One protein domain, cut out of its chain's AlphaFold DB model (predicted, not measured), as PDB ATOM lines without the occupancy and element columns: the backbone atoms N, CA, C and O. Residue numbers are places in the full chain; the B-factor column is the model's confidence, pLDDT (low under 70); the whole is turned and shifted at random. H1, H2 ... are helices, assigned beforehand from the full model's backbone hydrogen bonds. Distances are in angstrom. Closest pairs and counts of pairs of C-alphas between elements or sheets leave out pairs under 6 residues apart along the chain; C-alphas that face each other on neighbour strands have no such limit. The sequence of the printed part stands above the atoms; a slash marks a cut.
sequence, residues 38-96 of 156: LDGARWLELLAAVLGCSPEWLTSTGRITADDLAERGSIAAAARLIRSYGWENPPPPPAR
ATOM      1  N   LEU A  38      49.528  -9.641  10.197       62.66
ATOM      2  CA  LEU A  38      49.847  -9.082   8.890       62.66
ATOM      3  C   LEU A  38      48.630  -8.295   8.395       62.66
ATOM      4  O   LEU A  38      47.511  -8.824   8.368       62.66
ATOM      5  N   ASP A  39      48.846  -7.035   8.016       78.94
ATOM      6  CA  ASP A  39      47.813  -6.230   7.374       78.94
ATOM      7  C   ASP A  39      47.216  -7.014   6.206       78.94
ATOM      8  O   ASP A  39      47.931  -7.732   5.501       78.94
ATOM      9  N   GLY A  40      45.898  -6.913   6.008       72.00
ATOM     10  CA  GLY A  40      45.183  -7.747   5.036       72.00
ATOM     11  C   GLY A  40      45.778  -7.671   3.630       72.00
ATOM     12  O   GLY A  40      45.914  -8.696   2.968       72.00
ATOM     13  N   ALA A  41      46.260  -6.490   3.233       76.88
ATOM     14  CA  ALA A  41      46.985  -6.289   1.981       76.88
ATOM     15  C   ALA A  41      48.285  -7.113   1.907       76.88
ATOM     16  O   ALA A  41      48.545  -7.787   0.915       76.88
ATOM     17  N   ARG A  42      49.086  -7.124   2.978       79.31
ATOM     18  CA  ARG A  42      50.358  -7.861   3.030       79.31
ATOM     19  C   ARG A  42      50.147  -9.371   3.099       79.31
ATOM     20  O   ARG A  42      50.932 -10.127   2.534       79.31
ATOM     21  N   TRP A  43      49.092  -9.811   3.778       82.88
ATOM     22  CA  TRP A  43      48.683 -11.214   3.787       82.88
ATOM     23  C   TRP A  43      48.277 -11.684   2.384       82.88
ATOM     24  O   TRP A  43      48.711 -12.747   1.942       82.88
ATOM     25  N   LEU A  44      47.516 -10.858   1.662       81.62
ATOM     26  CA  LEU A  44      47.052 -11.143   0.307       81.62
ATOM     27  C   LEU A  44      48.221 -11.188  -0.691       81.62
ATOM     28  O   LEU A  44      48.317 -12.133  -1.467       81.62
ATOM     29  N   GLU A  45      49.165 -10.249  -0.605       81.44
ATOM     30  CA  GLU A  45      50.415 -10.258  -1.385       81.44
ATOM     31  C   GLU A  45      51.227 -11.546  -1.190       81.44
ATOM     32  O   GLU A  45      51.679 -12.165  -2.154       81.44
ATOM     33  N   LEU A  46      51.391 -11.991   0.060       81.44
ATOM     34  CA  LEU A  46      52.128 -13.219   0.359       81.44
ATOM     35  C   LEU A  46      51.393 -14.463  -0.146       81.44
ATOM     36  O   LEU A  46      52.024 -15.386  -0.659       81.44
ATOM     37  N   LEU A  47      50.068 -14.494  -0.026       82.06
ATOM     38  CA  LEU A  47      49.261 -15.585  -0.554       82.06
ATOM     39  C   LEU A  47      49.318 -15.639  -2.087       82.06
ATOM     40  O   LEU A  47      49.502 -16.719  -2.648       82.06
ATOM     41  N   ALA A  48      49.241 -14.487  -2.755       83.69
ATOM     42  CA  ALA A  48      49.392 -14.365  -4.201       83.69
ATOM     43  C   ALA A  48      50.773 -14.851  -4.665       83.69
ATOM     44  O   ALA A  48      50.864 -15.632  -5.611       83.69
ATOM     45  N   ALA A  49      51.835 -14.503  -3.933       82.75
ATOM     46  CA  ALA A  49      53.184 -15.000  -4.194       82.75
ATOM     47  C   ALA A  49      53.293 -16.528  -4.041       82.75
ATOM     48  O   ALA A  49      53.874 -17.190  -4.897       82.75
ATOM     49  N   VAL A  50      52.692 -17.113  -2.995       84.19
ATOM     50  CA  VAL A  50      52.662 -18.577  -2.790       84.19
ATOM     51  C   VAL A  50      51.896 -19.292  -3.905       84.19
ATOM     52  O   VAL A  50      52.216 -20.430  -4.257       84.19
ATOM     53  N   LEU A  51      50.869 -18.647  -4.449       81.00
ATOM     54  CA  LEU A  51      50.039 -19.173  -5.527       81.00
ATOM     55  C   LEU A  51      50.583 -18.852  -6.929       81.00
ATOM     56  O   LEU A  51      50.099 -19.431  -7.900       81.00
ATOM     57  N   GLY A  52      51.602 -17.995  -7.037       81.06
ATOM     58  CA  GLY A  52      52.201 -17.583  -8.306       81.06
ATOM     59  C   GLY A  52      51.292 -16.692  -9.158       81.06
ATOM     60  O   GLY A  52      51.402 -16.720 -10.379       81.06
ATOM     61  N   CYS A  53      50.385 -15.930  -8.542       79.81
ATOM     62  CA  CYS A  53      49.416 -15.072  -9.231       79.81
ATOM     63  C   CYS A  53      49.484 -13.620  -8.749       79.81
ATOM     64  O   CYS A  53      50.201 -13.300  -7.800       79.81
ATOM     65  N   SER A  54      48.719 -12.729  -9.389       81.62
ATOM     66  CA  SER A  54      48.560 -11.365  -8.883       81.62
ATOM     67  C   SER A  54      47.532 -11.310  -7.735       81.62
ATOM     68  O   SER A  54      46.555 -12.068  -7.736       81.62
ATOM     69  N   PRO A  55      47.729 -10.415  -6.752       79.62
ATOM     70  CA  PRO A  55      46.770 -10.170  -5.676       79.62
ATOM     71  C   PRO A  55      45.403  -9.700  -6.200       79.62
ATOM     72  O   PRO A  55      44.361 -10.152  -5.732       79.62
ATOM     73  N   GLU A  56      45.400  -8.848  -7.223       78.62
ATOM     74  CA  GLU A  56      44.175  -8.335  -7.847       78.62
ATOM     75  C   GLU A  56      43.382  -9.423  -8.567       78.62
ATOM     76  O   GLU A  56      42.156  -9.392  -8.596       78.62
ATOM     77  N   TRP A  57      44.062 -10.428  -9.120       80.06
ATOM     78  CA  TRP A  57      43.389 -11.557  -9.747       80.06
ATOM     79  C   TRP A  57      42.618 -12.390  -8.714       80.06
ATOM     80  O   TRP A  57      41.509 -12.839  -8.998       80.06
ATOM     81  N   LEU A  58      43.148 -12.553  -7.496       78.69
ATOM     82  CA  LEU A  58      42.472 -13.288  -6.418       78.69
ATOM     83  C   LEU A  58      41.183 -12.597  -5.954       78.69
ATOM     84  O   LEU A  58      40.190 -13.280  -5.694       78.69
ATOM     85  N   THR A  59      41.184 -11.264  -5.886       79.94
ATOM     86  CA  THR A  59      39.993 -10.482  -5.520       79.94
ATOM     87  C   THR A  59      39.016 -10.359  -6.687       79.94
ATOM     88  O   THR A  59      37.816 -10.552  -6.507       79.94
ATOM     89  N   SER A  60      39.510 -10.119  -7.906       75.94
ATOM     90  CA  SER A  60      38.694  -9.964  -9.119       75.94
ATOM     91  C   SER A  60      37.970 -11.253  -9.521       75.94
ATOM     92  O   SER A  60      36.820 -11.207  -9.951       75.94
ATOM     93  N   THR A  61      38.600 -12.416  -9.327       74.25
ATOM     94  CA  THR A  61      37.968 -13.724  -9.582       74.25
ATOM     95  C   THR A  61      37.050 -14.192  -8.450       74.25
ATOM     96  O   THR A  61      36.413 -15.237  -8.578       74.25
ATOM     97  N   GLY A  62      36.978 -13.446  -7.342       76.19
ATOM     98  CA  GLY A  62      36.188 -13.808  -6.165       76.19
ATOM     99  C   GLY A  62      36.705 -15.042  -5.422       76.19
ATOM    100  O   GLY A  62      35.962 -15.631  -4.642       76.19
ATOM    101  N   ARG A  63      37.961 -15.455  -5.658       73.62
ATOM    102  CA  ARG A  63      38.607 -16.556  -4.919       73.62
ATOM    103  C   ARG A  63      38.980 -16.158  -3.491       73.62
ATOM    104  O   ARG A  63      39.192 -17.040  -2.664       73.62
ATOM    105  N   ILE A  64      39.077 -14.856  -3.227       75.75
ATOM    106  CA  ILE A  64      39.246 -14.268  -1.899       75.75
ATOM    107  C   ILE A  64      38.289 -13.083  -1.776       75.75
ATOM    108  O   ILE A  64      38.329 -12.157  -2.587       75.75
ATOM    109  N   THR A  65      37.446 -13.105  -0.752       75.25
ATOM    110  CA  THR A  65      36.500 -12.037  -0.426       75.25
ATOM    111  C   THR A  65      37.023 -11.140   0.699       75.25
ATOM    112  O   THR A  65      38.007 -11.443   1.374       75.25
ATOM    113  N   ALA A  66      36.352 -10.005   0.917       66.44
ATOM    114  CA  ALA A  66      36.647  -9.124   2.049       66.44
ATOM    115  C   ALA A  66      36.427  -9.818   3.408       66.44
ATOM    116  O   ALA A  66      37.093  -9.471   4.381       66.44
ATOM    117  N   ASP A  67      35.539 -10.815   3.450       64.69
ATOM    118  CA  ASP A  67      35.246 -11.628   4.631       64.69
ATOM    119  C   ASP A  67      36.384 -12.625   4.917       64.69
ATOM    120  O   ASP A  67      36.888 -12.696   6.036       64.69
ATOM    121  N   ASP A  68      36.938 -13.254   3.872       67.50
ATOM    122  CA  ASP A  68      38.147 -14.092   3.978       67.50
ATOM    123  C   ASP A  68      39.369 -13.284   4.471       67.50
ATOM    124  O   ASP A  68      40.234 -13.795   5.190       67.50
ATOM    125  N   LEU A  69      39.436 -11.990   4.123       63.72
ATOM    126  CA  LEU A  69      40.423 -11.049   4.669       63.72
ATOM    127  C   LEU A  69      40.147 -10.653   6.128       63.72
ATOM    128  O   LEU A  69      41.069 -10.214   6.819       63.72
ATOM    129  N   ALA A  70      38.915 -10.770   6.613       60.47
ATOM    130  CA  ALA A  70      38.586 -10.516   8.011       60.47
ATOM    131  C   ALA A  70      38.947 -11.727   8.888       60.47
ATOM    132  O   ALA A  70      39.531 -11.541   9.957       60.47
ATOM    133  N   GLU A  71      38.709 -12.950   8.397       67.12
ATOM    134  CA  GLU A  71      38.963 -14.212   9.115       67.12
ATOM    135  C   GLU A  71      40.418 -14.724   9.045       67.12
ATOM    136  O   GLU A  71      40.750 -15.706   9.710       67.12
ATOM    137  N   ARG A  72      41.291 -14.063   8.262       66.75
ATOM    138  CA  ARG A  72      42.755 -14.278   8.106       66.75
ATOM    139  C   ARG A  72      43.354 -15.412   8.954       66.75
ATOM    140  O   ARG A  72      43.794 -15.214  10.088       66.75
ATOM    141  N   GLY A  73      43.469 -16.588   8.341       68.19
ATOM    142  CA  GLY A  73      44.197 -17.733   8.883       68.19
ATOM    143  C   GLY A  73      45.652 -17.822   8.403       68.19
ATOM    144  O   GLY A  73      46.238 -16.887   7.851       68.19
ATOM    145  N   SER A  74      46.255 -19.000   8.576       77.31
ATOM    146  CA  SER A  74      47.585 -19.293   8.027       77.31
ATOM    147  C   SER A  74      47.587 -19.224   6.494       77.31
ATOM    148  O   SER A  74      46.772 -19.877   5.841       77.31
ATOM    149  N   ILE A  75      48.564 -18.514   5.917       76.94
ATOM    150  CA  ILE A  75      48.775 -18.409   4.459       76.94
ATOM    151  C   ILE A  75      48.890 -19.803   3.820       76.94
ATOM    152  O   ILE A  75      48.338 -20.055   2.752       76.94
ATOM    153  N   ALA A  76      49.554 -20.746   4.498       72.81
ATOM    154  CA  ALA A  76      49.718 -22.113   4.007       72.81
ATOM    155  C   ALA A  76      48.392 -22.894   3.974       72.81
ATOM    156  O   ALA A  76      48.173 -23.702   3.069       72.81
ATOM    157  N   ALA A  77      47.506 -22.651   4.945       75.00
ATOM    158  CA  ALA A  77      46.181 -23.261   4.974       75.00
ATOM    159  C   ALA A  77      45.295 -22.692   3.856       75.00
ATOM    160  O   ALA A  77      44.694 -23.465   3.112       75.00
ATOM    161  N   ALA A  78      45.304 -21.367   3.671       79.38
ATOM    162  CA  ALA A  78      44.578 -20.699   2.592       79.38
ATOM    163  C   ALA A  78      45.043 -21.175   1.205       79.38
ATOM    164  O   ALA A  78      44.226 -21.590   0.384       79.38
ATOM    165  N   ALA A  79      46.357 -21.231   0.965       79.75
ATOM    166  CA  ALA A  79      46.907 -21.728  -0.296       79.75
ATOM    167  C   ALA A  79      46.526 -23.193  -0.567       79.75
ATOM    168  O   ALA A  79      46.226 -23.561  -1.703       79.75
ATOM    169  N   ARG A  80      46.516 -24.045   0.469       80.38
ATOM    170  CA  ARG A  80      46.112 -25.453   0.343       80.38
ATOM    171  C   ARG A  80      44.635 -25.586  -0.016       80.38
ATOM    172  O   ARG A  80      44.310 -26.368  -0.905       80.38
ATOM    173  N   LEU A  81      43.768 -24.815   0.639       79.75
ATOM    174  CA  LEU A  81      42.336 -24.788   0.340       79.75
ATOM    175  C   LEU A  81      42.097 -24.353  -1.106       79.75
ATOM    176  O   LEU A  81      41.472 -25.085  -1.869       79.75
ATOM    177  N   ILE A  82      42.692 -23.237  -1.522       79.94
ATOM    178  CA  ILE A  82      42.564 -22.715  -2.886       79.94
ATOM    179  C   ILE A  82      43.016 -23.745  -3.935       79.94
ATOM    180  O   ILE A  82      42.344 -23.925  -4.950       79.94
ATOM    181  N   ARG A  83      44.106 -24.481  -3.672       81.06
ATOM    182  CA  ARG A  83      44.584 -25.562  -4.552       81.06
ATOM    183  C   ARG A  83      43.637 -26.754  -4.620       81.06
ATOM    184  O   ARG A  83      43.475 -27.330  -5.691       81.06
ATOM    185  N   SER A  84      43.004 -27.110  -3.503       79.81
ATOM    186  CA  SER A  84      42.078 -28.246  -3.448       79.81
ATOM    187  C   SER A  84      40.778 -28.024  -4.230       79.81
ATOM    188  O   SER A  84      40.181 -28.993  -4.690       79.81
ATOM    189  N   TYR A  85      40.373 -26.770  -4.459       72.44
ATOM    190  CA  TYR A  85      39.134 -26.417  -5.164       72.44
ATOM    191  C   TYR A  85      39.330 -26.121  -6.662       72.44
ATOM    192  O   TYR A  85      38.727 -25.197  -7.203       72.44
ATOM    193  N   GLY A  86      40.162 -26.905  -7.354       66.06
ATOM    194  CA  GLY A  86      40.343 -26.762  -8.805       66.06
ATOM    195  C   GLY A  86      41.105 -25.489  -9.169       66.06
ATOM    196  O   GLY A  86      40.614 -24.615  -9.884       66.06
ATOM    197  N   TRP A  87      42.310 -25.344  -8.618       73.75
ATOM    198  CA  TRP A  87      43.218 -24.275  -9.021       73.75
ATOM    199  C   TRP A  87      43.630 -24.443 -10.484       73.75
ATOM    200  O   TRP A  87      44.372 -25.360 -10.829       73.75
ATOM    201  N   GLU A  88      43.130 -23.551 -11.332       66.38
ATOM    202  CA  GLU A  88      43.538 -23.430 -12.729       66.38
ATOM    203  C   GLU A  88      44.704 -22.450 -12.821       66.38
ATOM    204  O   GLU A  88      44.792 -21.515 -12.025       66.38
ATOM    205  N   ASN A  89      45.605 -22.694 -13.774       68.81
ATOM    206  CA  ASN A  89      46.852 -21.952 -13.921       68.81
ATOM    207  C   ASN A  89      46.547 -20.447 -14.095       68.81
ATOM    208  O   ASN A  89      46.000 -20.062 -15.133       68.81
ATOM    209  N   PRO A  90      46.831 -19.598 -13.093       67.75
ATOM    210  CA  PRO A  90      46.515 -18.178 -13.164       67.75
ATOM    211  C   PRO A  90      47.411 -17.497 -14.207       67.75
ATOM    212  O   PRO A  90      48.511 -17.986 -14.493       67.75
ATOM    213  N   PRO A  91      46.993 -16.343 -14.758       66.88
ATOM    214  CA  PRO A  91      47.895 -15.527 -15.551       66.88
ATOM    215  C   PRO A  91      49.114 -15.163 -14.690       66.88
ATOM    216  O   PRO A  91      48.944 -14.818 -13.511       66.88
ATOM    217  N   PRO A  92      50.338 -15.248 -15.245       66.94
ATOM    218  CA  PRO A  92      51.524 -14.841 -14.514       66.94
ATOM    219  C   PRO A  92      51.348 -13.385 -14.067       66.94
ATOM    220  O   PRO A  92      50.773 -12.580 -14.812       66.94
ATOM    221  N   PRO A  93      51.798 -13.031 -12.852       66.19
ATOM    222  CA  PRO A  93      51.726 -11.654 -12.400       66.19
ATOM    223  C   PRO A  93      52.445 -10.752 -13.415       66.19
ATOM    224  O   PRO A  93      53.439 -11.185 -14.012       66.19
ATOM    225  N   PRO A  94      51.970  -9.509 -13.626       67.06
ATOM    226  CA  PRO A  94      52.714  -8.553 -14.433       67.06
ATOM    227  C   PRO A  94      54.140  -8.471 -13.887       67.06
ATOM    228  O   PRO A  94      54.335  -8.516 -12.668       67.06
ATOM    229  N   ALA A  95      55.130  -8.398 -14.782       60.81
ATOM    230  CA  ALA A  95      56.526  -8.270 -14.393       60.81
ATOM    231  C   ALA A  95      56.634  -7.125 -13.383       60.81
ATOM    232  O   ALA A  95      56.348  -5.973 -13.715       60.81
ATOM    233  N   ARG A  96      56.961  -7.452 -12.124       58.09
ATOM    234  CA  ARG A  96      57.163  -6.422 -11.106       58.09
ATOM    235  C   ARG A  96      58.215  -5.457 -11.662       58.09
ATOM    236  O   ARG A  96      59.238  -5.942 -12.157       58.09
TER     237      ARG A  96
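Overview. This is residues 38 to 96 of the 156 residues of an uncharacterized protein of Azotobacter chroococcum (UniProt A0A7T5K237). Four helices make a small cluster: the longest, H1, comes first, and H2 and H4 pack on it at wide angles, while the short H3 reaches it near its first end. After H4, a tail without a named element, residues 85 to 96, runs from the far end of H4 along one side of the cluster. The printed part has 59 residues, with four named helices in the order H1, H2, H3, H4 and no named strand; the class is all helix. It is compact, with a radius of gyration of the C-alphas of 10.6 A, and its C-alphas span 27 by 25 by 19 A.

Arrangement. Start with H1, residues 40 to 51, the hub, which touches three other helices. Look next at H2, residues 55 to 60: it touches residues 44 to 48 of H1, with Ala 48 and Pro 55 as the closest C-alphas at 5.2 A, and their lines are about perpendicular at 82 degrees. Go on to H3, residues 66 to 71, which only just touches residues 40 to 44 of H1, with 3 pairs of C-alphas within 8 A. The closest are those of Gly 40 and Leu 69, 5.8 A apart, and the lines are about perpendicular at 88 degrees. Then find H4, residues 75 to 84: it touches H1, its closest C-alphas being those of Leu 47 and Ile 75, 5.8 A apart. H1 and H4 run the same way at a steep tilt of 50 degrees, and the helix packing is mostly crossed. H2 and H4 are apart, as are H3 and H4; H2 and H3 are only just apart, at 8.4 A. In H1, H2, H3 and H4 every O i to N i+4 pair is within hydrogen-bond range.

Along the chain. Find C-alpha 40 at (45.183, -7.747, 5.036); from there H1 runs 16.3 A to C-alpha 51 at (50.039, -19.173, -5.527). H2 runs 8.8 A from Pro 55 to Ser 60, and H3 runs 9.0 A from Ala 66 to Glu 71. H4 begins at Ile 75 and runs 14.3 A to C-alpha 84 at (42.078, -28.246, -3.448).

Size, cuts and confidence. The two C-alphas farthest apart are those of Glu 71 and Ala 95, at 29.9 A. The printed part has no cut, and the links H1 to H2, H2 to H3 and H3 to H4 are tight. Residues 85 to 96 have C-alphas 11 to 18 A from the mean of the C-alphas. The mean pLDDT of the printed part is 74.4, and it is under 70 at residue 38, residues 66 to 73, residue 86 and residues 88 to 96.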